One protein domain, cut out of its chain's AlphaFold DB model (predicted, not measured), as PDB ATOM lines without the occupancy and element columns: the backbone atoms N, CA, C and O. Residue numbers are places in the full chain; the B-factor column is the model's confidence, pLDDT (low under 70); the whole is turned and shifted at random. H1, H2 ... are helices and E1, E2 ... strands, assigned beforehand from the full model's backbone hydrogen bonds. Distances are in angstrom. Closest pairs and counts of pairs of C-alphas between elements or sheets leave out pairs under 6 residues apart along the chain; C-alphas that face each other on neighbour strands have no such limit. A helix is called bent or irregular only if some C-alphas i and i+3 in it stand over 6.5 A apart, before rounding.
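AT A GLANCE: This is residues 4 to 81 of the 107 residues of an uncharacterized protein of Dehalococcoidales bacterium (UniProt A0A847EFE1). A small core, in which helix H2 packs on two short parallel strands, E3 and E4, and short H1 packs on H2, has a hairpin, E1 and E2, set off from those strands and H2, and a long arm, residues 66 to 81 with H4, that sticks out. The printed part has 78 residues, with four named helices and four named strands in the order E1 E2 H1 E3 H2 E4 H3 H4, class mixed. Its two sheets are antiparallel E1 and E2, and parallel E3 and E4. The whole is loose, with a radius of gyration of the C-alphas of 14.6 A, and elongated, spanning 43 by 25 by 23 A.

HOW THE PARTS SIT: E1, residues 4 to 7, and E2, residues 10 to 15, form an antiparallel hairpin, with N 5 and O 12 2.9 A apart. H1, residues 22 to 26, touches H2, residues 40 to 54; their closest C-alphas, Cys 26 and Leu 51, are 6.8 A apart. E3, residues 33 to 35, and E4, residues 55 to 57, are parallel neighbours, with N 35 and O 56 2.8 A apart. E3, H2 and E4 form a strand-helix-strand unit, two parallel neighbour strands with a helix between, its crossover right-handed. The closest C-alphas of H2 and E4, Asn 48 and Ala 55, are 5.9 A apart. H3, residues 60 to 63, is close to H2 but not clearly touching: C-alphas 41 and 60, the closest, are 7.3 A apart. H3 and H4, residues 67 to 79, are apart. Every O i to N i+4 pair is within hydrogen-bond range in H1 and H4, and 7 of 11 in H2; H3 is too short for one.

IN THESE COORDINATES: E1 begins at C-alpha 4 (-28.043, 13.335, -21.012). E2 is 15.5 A long, H2 14.7 A. H2 is irregular: C-alphas 50 and 53 are 9.6 A apart. H4, 18.3 A, ends at C-alpha 79 (-38.040, 9.750, -40.581).

THE WHOLE: The C-alphas farthest apart, Glu 49 and Gly 81, are 44.1 A apart. The printed part has no cut and no long link. Mean pLDDT of the printed part is 91.7; residue 63 is under 70.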
ATOM      1  N   TYR A   4     -26.810  13.851 -20.436       94.94
ATOM      2  CA  TYR A   4     -28.043  13.335 -21.012       94.94
ATOM      3  C   TYR A   4     -28.763  12.460 -19.998       94.94
ATOM      4  O   TYR A   4     -28.132  11.826 -19.150       94.94
ATOM      5  N   GLN A   5     -30.081  12.397 -20.119       95.19
ATOM      6  CA  GLN A   5     -30.915  11.501 -19.336       95.19
ATOM      7  C   GLN A   5     -31.997  10.908 -20.225       95.19
ATOM      8  O   GLN A   5     -32.605  11.611 -21.030       95.19
ATOM      9  N   MET A   6     -32.237   9.612 -20.060       94.06
ATOM     10  CA  MET A   6     -33.366   8.941 -20.683       94.06
ATOM     11  C   MET A   6     -34.579   9.034 -19.751       94.06
ATOM     12  O   MET A   6     -34.499   8.594 -18.602       94.06
ATOM     13  N   LYS A   7     -35.684   9.601 -20.235       94.50
ATOM     14  CA  LYS A   7     -36.996   9.615 -19.566       94.50
ATOM     15  C   LYS A   7     -38.047   9.120 -20.547       94.50
ATOM     16  O   LYS A   7     -38.025   9.530 -21.700       94.50
ATOM     17  N   ASP A   8     -38.916   8.213 -20.111       93.88
ATOM     18  CA  ASP A   8     -40.017   7.676 -20.927       93.88
ATOM     19  C   ASP A   8     -39.572   7.162 -22.313       93.88
ATOM     20  O   ASP A   8     -40.238   7.346 -23.329       93.88
ATOM     21  N   GLY A   9     -38.389   6.535 -22.365       90.69
ATOM     22  CA  GLY A   9     -37.789   6.011 -23.600       90.69
ATOM     23  C   GLY A   9     -37.180   7.070 -24.527       90.69
ATOM     24  O   GLY A   9     -36.710   6.726 -25.610       90.69
ATOM     25  N   GLN A  10     -37.146   8.336 -24.113       89.56
ATOM     26  CA  GLN A  10     -36.593   9.446 -24.882       89.56
ATOM     27  C   GLN A  10     -35.338  10.009 -24.219       89.56
ATOM     28  O   GLN A  10     -35.288  10.224 -23.009       89.56
ATOM     29  N   TRP A  11     -34.310  10.261 -25.027       91.94
ATOM     30  CA  TRP A  11     -33.100  10.938 -24.576       91.94
ATOM     31  C   TRP A  11     -33.301  12.450 -24.593       91.94
ATOM     32  O   TRP A  11     -33.620  13.021 -25.632       91.94
ATOM     33  N   GLY A  12     -33.063  13.094 -23.452       93.44
ATOM     34  CA  GLY A  12     -33.021  14.546 -23.318       93.44
ATOM     35  C   GLY A  12     -31.638  15.019 -22.885       93.44
ATOM     36  O   GLY A  12     -30.982  14.383 -22.054       93.44
ATOM     37  N   GLN A  13     -31.195  16.145 -23.438       94.69
ATOM     38  CA  GLN A  13     -29.993  16.833 -22.980       94.69
ATOM     39  C   GLN A  13     -30.324  17.662 -21.733       94.69
ATOM     40  O   GLN A  13     -31.192  18.527 -21.767       94.69
ATOM     41  N   LEU A  14     -29.642  17.383 -20.620       93.12
ATOM     42  CA  LEU A  14     -29.780  18.123 -19.359       93.12
ATOM     43  C   LEU A  14     -28.760  19.253 -19.227       93.12
ATOM     44  O   LEU A  14     -28.971  20.203 -18.481       93.12
ATOM     45  N   MET A  15     -27.620  19.116 -19.903       91.62
ATOM     46  CA  MET A  15     -26.565  20.117 -19.905       91.62
ATOM     47  C   MET A  15     -26.018  20.267 -21.317       91.62
ATOM     48  O   MET A  15     -25.521  19.291 -21.899       91.62
ATOM     49  N   ASP A  16     -26.064  21.499 -21.820       90.94
ATOM     50  CA  ASP A  16     -25.490  21.869 -23.107       90.94
ATOM     51  C   ASP A  16     -24.018  21.480 -23.193       90.94
ATOM     52  O   ASP A  16     -23.265  21.499 -22.205       90.94
ATOM     53  N   THR A  17     -23.611  21.119 -24.406       92.00
ATOM     54  CA  THR A  17     -22.233  20.743 -24.688       92.00
ATOM     55  C   THR A  17     -21.322  21.930 -24.396       92.00
ATOM     56  O   THR A  17     -21.516  23.015 -24.930       92.00
ATOM     57  N   GLN A  18     -20.326  21.726 -23.535       91.19
ATOM     58  CA  GLN A  18     -19.421  22.784 -23.082       91.19
ATOM     59  C   GLN A  18     -18.020  22.250 -22.777       91.19
ATOM     60  O   GLN A  18     -17.831  21.053 -22.545       91.19
ATOM     61  N   LEU A  19     -17.026  23.137 -22.717       92.12
ATOM     62  CA  LEU A  19     -15.752  22.820 -22.068       92.12
ATOM     63  C   LEU A  19     -15.929  22.937 -20.560       92.12
ATOM     64  O   LEU A  19     -16.528  23.887 -20.070       92.12
ATOM     65  N   SER A  20     -15.413  21.963 -19.826       91.50
ATOM     66  CA  SER A  20     -15.493  21.948 -18.373       91.50
ATOM     67  C   SER A  20     -14.248  21.281 -17.805       91.50
ATOM     68  O   SER A  20     -13.588  20.500 -18.497       91.50
ATOM     69  N   THR A  21     -13.927  21.614 -16.561       93.31
ATOM     70  CA  THR A  21     -12.919  20.915 -15.763       93.31
ATOM     71  C   THR A  21     -13.559  19.720 -15.062       93.31
ATOM     72  O   THR A  21     -14.783  19.657 -14.929       93.31
ATOM     73  N   ILE A  22     -12.748  18.774 -14.586       94.19
ATOM     74  CA  ILE A  22     -13.260  17.639 -13.805       94.19
ATOM     75  C   ILE A  22     -13.940  18.127 -12.524       94.19
ATOM     76  O   ILE A  22     -15.046  17.700 -12.221       94.19
ATOM     77  N   GLU A  23     -13.351  19.103 -11.838       94.50
ATOM     78  CA  GLU A  23     -13.944  19.727 -10.652       94.50
ATOM     79  C   GLU A  23     -15.332  20.335 -10.925       94.50
ATOM     80  O   GLU A  23     -16.295  20.021 -10.224       94.50
ATOM     81  N   SER A  24     -15.458  21.160 -11.972       92.94
ATOM     82  CA  SER A  24     -16.734  21.793 -12.338       92.94
ATOM     83  C   SER A  24     -17.768  20.781 -12.831       92.94
ATOM     84  O   SER A  24     -18.968  20.992 -12.656       92.94
ATOM     85  N   LEU A  25     -17.325  19.682 -13.444       93.75
ATOM     86  CA  LEU A  25     -18.202  18.580 -13.806       93.75
ATOM     87  C   LEU A  25     -18.716  17.871 -12.550       93.75
ATOM     88  O   LEU A  25     -19.926  17.732 -12.398       93.75
ATOM     89  N   CYS A  26     -17.827  17.474 -11.636       94.25
ATOM     90  CA  CYS A  26     -18.189  16.745 -10.421       94.25
ATOM     91  C   CYS A  26     -19.154  17.534  -9.527       94.25
ATOM     92  O   CYS A  26     -20.085  16.942  -8.990       94.25
ATOM     93  N   SER A  27     -19.005  18.860  -9.423       93.44
ATOM     94  CA  SER A  27     -19.918  19.694  -8.623       93.44
ATOM     95  C   SER A  27     -21.360  19.720  -9.148       93.44
ATOM     96  O   SER A  27     -22.286  20.009  -8.391       93.44
ATOM     97  N   LYS A  28     -21.572  19.388 -10.428       91.94
ATOM     98  CA  LYS A  28     -22.900  19.313 -11.059       91.94
ATOM     99  C   LYS A  28     -23.539  17.923 -10.952       91.94
ATOM    100  O   LYS A  28     -24.737  17.792 -11.198       91.94
ATOM    101  N   ILE A  29     -22.773  16.886 -10.611       94.31
ATOM    102  CA  ILE A  29     -23.263  15.505 -10.548       94.31
ATOM    103  C   ILE A  29     -23.899  15.231  -9.185       94.31
ATOM    104  O   ILE A  29     -23.224  15.113  -8.165       94.31
ATOM    105  N   GLN A  30     -25.224  15.099  -9.171       91.94
ATOM    106  CA  GLN A  30     -25.988  14.869  -7.939       91.94
ATOM    107  C   GLN A  30     -26.348  13.395  -7.731       91.94
ATOM    108  O   GLN A  30     -26.373  12.918  -6.591       91.94
ATOM    109  N   THR A  31     -26.568  12.663  -8.822       93.94
ATOM    110  CA  THR A  31     -27.013  11.265  -8.843       93.94
ATOM    111  C   THR A  31     -25.974  10.361  -9.493       93.94
ATOM    112  O   THR A  31     -25.079  10.836 -10.196       93.94
ATOM    113  N   THR A  32     -26.125   9.048  -9.315       96.62
ATOM    114  CA  THR A  32     -25.335   8.059 -10.053       96.62
ATOM    115  C   THR A  32     -25.387   8.352 -11.548       96.62
ATOM    116  O   THR A  32     -26.465   8.487 -12.129       96.62
ATOM    117  N   THR A  33     -24.212   8.506 -12.150       96.31
ATOM    118  CA  THR A  33     -24.035   8.977 -13.520       96.31
ATOM    119  C   THR A  33     -23.097   8.044 -14.267       96.31
ATOM    120  O   THR A  33     -22.046   7.647 -13.764       96.31
ATOM    121  N   PHE A  34     -23.497   7.703 -15.490       95.12
ATOM    122  CA  PHE A  34     -22.709   6.884 -16.395       95.12
ATOM    123  C   PHE A  34     -21.782   7.764 -17.241       95.12
ATOM    124  O   PHE A  34     -22.240   8.601 -18.020       95.12
ATOM    125  N   PHE A  35     -20.475   7.568 -17.096       93.81
ATOM    126  CA  PHE A  35     -19.436   8.269 -17.836       93.81
ATOM    127  C   PHE A  35     -18.978   7.419 -19.020       93.81
ATOM    128  O   PHE A  35     -18.481   6.302 -18.859       93.81
ATOM    129  N   CYS A  36     -19.116   7.976 -20.222       91.19
ATOM    130  CA  CYS A  36     -18.717   7.335 -21.467       91.19
ATOM    131  C   CYS A  36     -17.988   8.297 -22.406       91.19
ATOM    132  O   CYS A  36     -18.147   9.517 -22.336       91.19
ATOM    133  N   GLY A  37     -17.219   7.721 -23.326       86.94
ATOM    134  CA  GLY A  37     -16.450   8.446 -24.329       86.94
ATOM    135  C   GLY A  37     -14.963   8.132 -24.243       86.94
ATOM    136  O   GLY A  37     -14.452   7.687 -23.219       86.94
ATOM    137  N   GLU A  38     -14.270   8.389 -25.345       84.12
ATOM    138  CA  GLU A  38     -12.857   8.051 -25.547       84.12
ATOM    139  C   GLU A  38     -11.933   8.557 -24.428       84.12
ATOM    140  O   GLU A  38     -11.050   7.838 -23.975       84.12
ATOM    141  N   HIS A  39     -12.174   9.771 -23.930       85.75
ATOM    142  CA  HIS A  39     -11.299  10.420 -22.952       85.75
ATOM    143  C   HIS A  39     -11.641  10.082 -21.492       85.75
ATOM    144  O   HIS A  39     -10.915  10.497 -20.594       85.75
ATOM    145  N   VAL A  40     -12.721   9.334 -21.223       89.81
ATOM    146  CA  VAL A  40     -13.164   9.050 -19.844       89.81
ATOM    147  C   VAL A  40     -12.144   8.209 -19.084       89.81
ATOM    148  O   VAL A  40     -11.904   8.471 -17.911       89.81
ATOM    149  N   GLN A  41     -11.491   7.252 -19.745       89.12
ATOM    150  CA  GLN A  41     -10.502   6.383 -19.095       89.12
ATOM    151  C   GLN A  41      -9.296   7.166 -18.559       89.12
ATOM    152  O   GLN A  41      -8.777   6.835 -17.499       89.12
ATOM    153  N   ALA A  42      -8.898   8.246 -19.239       91.31
ATOM    154  CA  ALA A  42      -7.781   9.089 -18.813       91.31
ATOM    155  C   ALA A  42      -8.065   9.865 -17.514       91.31
ATOM    156  O   ALA A  42      -7.133  10.265 -16.827       91.31
ATOM    157  N   VAL A  43      -9.342  10.074 -17.178       92.81
ATOM    158  CA  VAL A  43      -9.782  10.854 -16.007       92.81
ATOM    159  C   VAL A  43     -10.594  10.018 -15.011       92.81
ATOM    160  O   VAL A  43     -11.104  10.551 -14.029       92.81
ATOM    161  N   ALA A  44     -10.721   8.707 -15.236       93.81
ATOM    162  CA  ALA A  44     -11.579   7.828 -14.443       93.81
ATOM    163  C   ALA A  44     -11.152   7.760 -12.971       93.81
ATOM    164  O   ALA A  44     -12.008   7.763 -12.094       93.81
ATOM    165  N   ALA A  45      -9.843   7.753 -12.696       95.25
ATOM    166  CA  ALA A  45      -9.323   7.754 -11.330       95.25
ATOM    167  C   ALA A  45      -9.752   9.012 -10.554       95.25
ATOM    168  O   ALA A  45     -10.307   8.888  -9.468       95.25
ATOM    169  N   GLU A  46      -9.585  10.201 -11.147       96.38
ATOM    170  CA  GLU A  46      -9.998  11.470 -10.527       96.38
ATOM    171  C   GLU A  46     -11.525  11.544 -10.351       96.38
ATOM    172  O   GLU A  46     -12.025  11.990  -9.320       96.38
ATOM    173  N   LEU A  47     -12.288  11.070 -11.342       95.88
ATOM    174  CA  LEU A  47     -13.747  10.998 -11.241       95.88
ATOM    175  C   LEU A  47     -14.188  10.062 -10.108       95.88
ATOM    176  O   LEU A  47     -15.090  10.413  -9.353       95.88
ATOM    177  N   ASN A  48     -13.543   8.903  -9.964       95.94
ATOM    178  CA  ASN A  48     -13.861   7.928  -8.923       95.94
ATOM    179  C   ASN A  48     -13.487   8.433  -7.521       95.94
ATOM    180  O   ASN A  48     -14.230   8.213  -6.568       95.94
ATOM    181  N   GLU A  49     -12.370   9.148  -7.395       96.88
ATOM    182  CA  GLU A  49     -11.963   9.788  -6.141       96.88
ATOM    183  C   GLU A  49     -12.968  10.856  -5.692       96.88
ATOM    184  O   GLU A  49     -13.278  10.946  -4.509       96.88
ATOM    185  N   ARG A  50     -13.509  11.648  -6.627       96.44
ATOM    186  CA  ARG A  50     -14.427  12.756  -6.308       96.44
ATOM    187  C   ARG A  50     -15.892  12.340  -6.156       96.44
ATOM    188  O   ARG A  50     -16.632  13.012  -5.444       96.44
ATOM    189  N   LEU A  51     -16.340  11.318  -6.886       96.88
ATOM    190  CA  LEU A  51     -17.760  10.944  -6.986       96.88
ATOM    191  C   LEU A  51     -18.088   9.583  -6.368       96.88
ATOM    192  O   LEU A  51     -19.270   9.294  -6.175       96.88
ATOM    193  N   HIS A  52     -17.079   8.766  -6.059       95.50
ATOM    194  CA  HIS A  52     -17.237   7.445  -5.449       95.50
ATOM    195  C   HIS A  52     -18.287   6.588  -6.182       95.50
ATOM    196  O   HIS A  52     -18.269   6.491  -7.411       95.50
ATOM    197  N   GLU A  53     -19.247   6.008  -5.456       95.44
ATOM    198  CA  GLU A  53     -20.318   5.171  -6.003       95.44
ATOM    199  C   GLU A  53     -21.242   5.883  -7.005       95.44
ATOM    200  O   GLU A  53     -22.015   5.229  -7.712       95.44
ATOM    201  N   LYS A  54     -21.179   7.219  -7.108       96.94
ATOM    202  CA  LYS A  54     -21.939   7.963  -8.118       96.94
ATOM    203  C   LYS A  54     -21.299   7.905  -9.505       96.94
ATOM    204  O   LYS A  54     -21.980   8.257 -10.468       96.94
ATOM    205  N   ALA A  55     -20.044   7.481  -9.643       97.00
ATOM    206  CA  ALA A  55     -19.386   7.356 -10.940       97.00
ATOM    207  C   ALA A  55     -19.416   5.914 -11.457       97.00
ATOM    208  O   ALA A  55     -18.726   5.031 -10.956       97.00
ATOM    209  N   VAL A  56     -20.192   5.688 -12.517       95.75
ATOM    210  CA  VAL A  56     -20.208   4.415 -13.248       95.75
ATOM    211  C   VAL A  56     -19.523   4.625 -14.588       95.75
ATOM    212  O   VAL A  56     -19.856   5.559 -15.310       95.75
ATOM    213  N   PHE A  57     -18.580   3.762 -14.955       93.56
ATOM    214  CA  PHE A  57     -17.784   3.935 -16.171       93.56
ATOM    215  C   PHE A  57     -18.169   2.928 -17.252       93.56
ATOM    216  O   PHE A  57     -18.360   1.741 -16.986       93.56
ATOM    217  N   SER A  58     -18.229   3.392 -18.499       89.75
ATOM    218  CA  SER A  58     -18.354   2.499 -19.647       89.75
ATOM    219  C   SER A  58     -17.104   1.633 -19.807       89.75
ATOM    220  O   SER A  58     -15.987   2.137 -19.656       89.75
ATOM    221  N   SER A  59     -17.270   0.374 -20.224       85.25
ATOM    222  CA  SER A  59     -16.144  -0.453 -20.678       85.25
ATOM    223  C   SER A  59     -15.355   0.266 -21.788       85.25
ATOM    224  O   SER A  59     -15.983   0.907 -22.640       85.25
ATOM    225  N   PRO A  60     -14.014   0.135 -21.854       76.69
ATOM    226  CA  PRO A  60     -13.198   0.763 -22.898       76.69
ATOM    227  C   PRO A  60     -13.698   0.482 -24.325       76.69
ATOM    228  O   PRO A  60     -13.686   1.362 -25.180       76.69
ATOM    229  N   VAL A  61     -14.235  -0.718 -24.568       76.94
ATOM    230  CA  VAL A  61     -14.761  -1.140 -25.882       76.94
ATOM    231  C   VAL A  61     -16.059  -0.413 -26.261       76.94
ATOM    232  O   VAL A  61     -16.398  -0.289 -27.439       76.94
ATOM    233  N   SER A  62     -16.793   0.091 -25.268       75.31
ATOM    234  CA  SER A  62     -18.022   0.871 -25.473       75.31
ATOM    235  C   SER A  62     -17.733   2.334 -25.821       75.31
ATOM    236  O   SER A  62     -18.616   3.024 -26.318       75.31
ATOM    237  N   GLY A  63     -16.501   2.809 -25.594       69.44
ATOM    238  CA  GLY A  63     -16.080   4.177 -25.910       69.44
ATOM    239  C   GLY A  63     -15.831   4.437 -27.401       69.44
ATOM    240  O   GLY A  63     -15.693   5.594 -27.799       69.44
ATOM    241  N   PHE A  64     -15.789   3.390 -28.234       72.06
ATOM    242  CA  PHE A  64     -15.561   3.526 -29.670       72.06
ATOM    243  C   PHE A  64     -16.816   3.993 -30.407       72.06
ATOM    244  O   PHE A  64     -17.898   3.415 -30.286       72.06
ATOM    245  N   ARG A  65     -16.645   5.014 -31.248       79.25
ATOM    246  CA  ARG A  65     -17.696   5.516 -32.134       79.25
ATOM    247  C   ARG A  65     -17.940   4.490 -33.237       79.25
ATOM    248  O   ARG A  65     -17.076   4.273 -34.082       79.25
ATOM    249  N   ARG A  66     -19.111   3.848 -33.232       86.69
ATOM    250  CA  ARG A  66     -19.510   2.909 -34.289       86.69
ATOM    251  C   ARG A  66     -20.353   3.644 -35.330       86.69
ATOM    252  O   ARG A  66     -21.340   4.272 -34.943       86.69
ATOM    253  N   PRO A  67     -20.032   3.538 -36.630       89.75
ATOM    254  CA  PRO A  67     -20.788   4.229 -37.676       89.75
ATOM    255  C   PRO A  67     -22.264   3.809 -37.699       89.75
ATOM    256  O   PRO A  67     -23.125   4.638 -37.968       89.75
ATOM    257  N   GLY A  68     -22.569   2.561 -37.320       93.75
ATOM    258  CA  GLY A  68     -23.946   2.074 -37.202       93.75
ATOM    259  C   GLY A  68     -24.814   2.886 -36.233       93.75
ATOM    260  O   GLY A  68     -25.975   3.131 -36.535       93.75
ATOM    261  N   PHE A  69     -24.255   3.386 -35.123       89.81
ATOM    262  CA  PHE A  69     -25.011   4.232 -34.189       89.81
ATOM    263  C   PHE A  69     -25.366   5.588 -34.806       89.81
ATOM    264  O   PHE A  69     -26.477   6.075 -34.617       89.81
ATOM    265  N   LEU A  70     -24.452   6.185 -35.580       92.00
ATOM    266  CA  LEU A  70     -24.734   7.428 -36.303       92.00
ATOM    267  C   LEU A  70     -25.768   7.210 -37.410       92.00
ATOM    268  O   LEU A  70     -26.639   8.055 -37.587       92.00
ATOM    269  N   ALA A  71     -25.704   6.078 -38.115       95.44
ATOM    270  CA  ALA A  71     -26.692   5.724 -39.131       95.44
ATOM    271  C   ALA A  71     -28.094   5.542 -38.527       95.44
ATOM    272  O   ALA A  71     -29.063   6.052 -39.079       95.44
ATOM    273  N   GLU A  72     -28.209   4.881 -37.370       94.25
ATOM    274  CA  GLU A  72     -29.489   4.721 -36.671       94.25
ATOM    275  C   GLU A  72     -30.056   6.068 -36.191       94.25
ATOM    276  O   GLU A  72     -31.241   6.344 -36.383       94.25
ATOM    277  N   LEU A  73     -29.218   6.929 -35.600       92.25
ATOM    278  CA  LEU A  73     -29.626   8.279 -35.196       92.25
ATOM    279  C   LEU A  73     -30.048   9.125 -36.405       92.25
ATOM    280  O   LEU A  73     -31.087   9.780 -36.357       92.25
ATOM    281  N   GLY A  74     -29.281   9.069 -37.496       94.06
ATOM    282  CA  GLY A  74     -29.598   9.755 -38.746       94.06
ATOM    283  C   GLY A  74     -30.915   9.278 -39.351       94.06
ATOM    284  O   GLY A  74     -31.733  10.106 -39.736       94.06
ATOM    285  N   LEU A  75     -31.172   7.966 -39.363       95.00
ATOM    286  CA  LEU A  75     -32.434   7.399 -39.846       95.00
ATOM    287  C   LEU A  75     -33.633   7.862 -39.002       95.00
ATOM    288  O   LEU A  75     -34.678   8.194 -39.557       95.00
ATOM    289  N   LYS A  76     -33.488   7.919 -37.670       92.75
ATOM    290  CA  LYS A  76     -34.540   8.437 -36.776       92.75
ATOM    291  C   LYS A  76     -34.867   9.898 -37.082       92.75
ATOM    292  O   LYS A  76     -36.036  10.199 -37.293       92.75
ATOM    293  N   ARG A  77     -33.846  10.760 -37.165       94.12
ATOM    294  CA  ARG A  77     -34.002  12.182 -37.528       94.12
ATOM    295  C   ARG A  77     -34.633  12.342 -38.919       94.12
ATOM    296  O   ARG A  77     -35.577  13.107 -39.100       94.12
ATOM    297  N   MET A  78     -34.187  11.525 -39.875       94.62
ATOM    298  CA  MET A  78     -34.696  11.506 -41.245       94.62
ATOM    299  C   MET A  78     -36.188  11.181 -41.321       94.62
ATOM    300  O   MET A  78     -36.946  11.879 -41.994       94.62
ATOM    301  N   ASN A  79     -36.633  10.153 -40.600       95.56
ATOM    302  CA  ASN A  79     -38.040   9.750 -40.581       95.56
ATOM    303  C   ASN A  79     -38.962  10.804 -39.944       95.56
ATOM    304  O   ASN A  79     -40.163  10.792 -40.209       95.56
ATOM    305  N   THR A  80     -38.425  11.708 -39.121       95.31
ATOM    306  CA  THR A  80     -39.185  12.793 -38.479       95.31
ATOM    307  C   THR A  80     -39.080  14.131 -39.208       95.31
ATOM    308  O   THR A  80     -39.603  15.124 -38.710       95.31
ATOM    309  N   GLY A  81     -38.417  14.190 -40.367       95.44
ATOM    310  CA  GLY A  81     -38.221  15.450 -41.087       95.44
ATOM    311  C   GLY A  81     -37.175  16.380 -40.460       95.44
ATOM    312  O   GLY A  81     -37.095  17.541 -40.850       95.44
TER     313      GLY A  81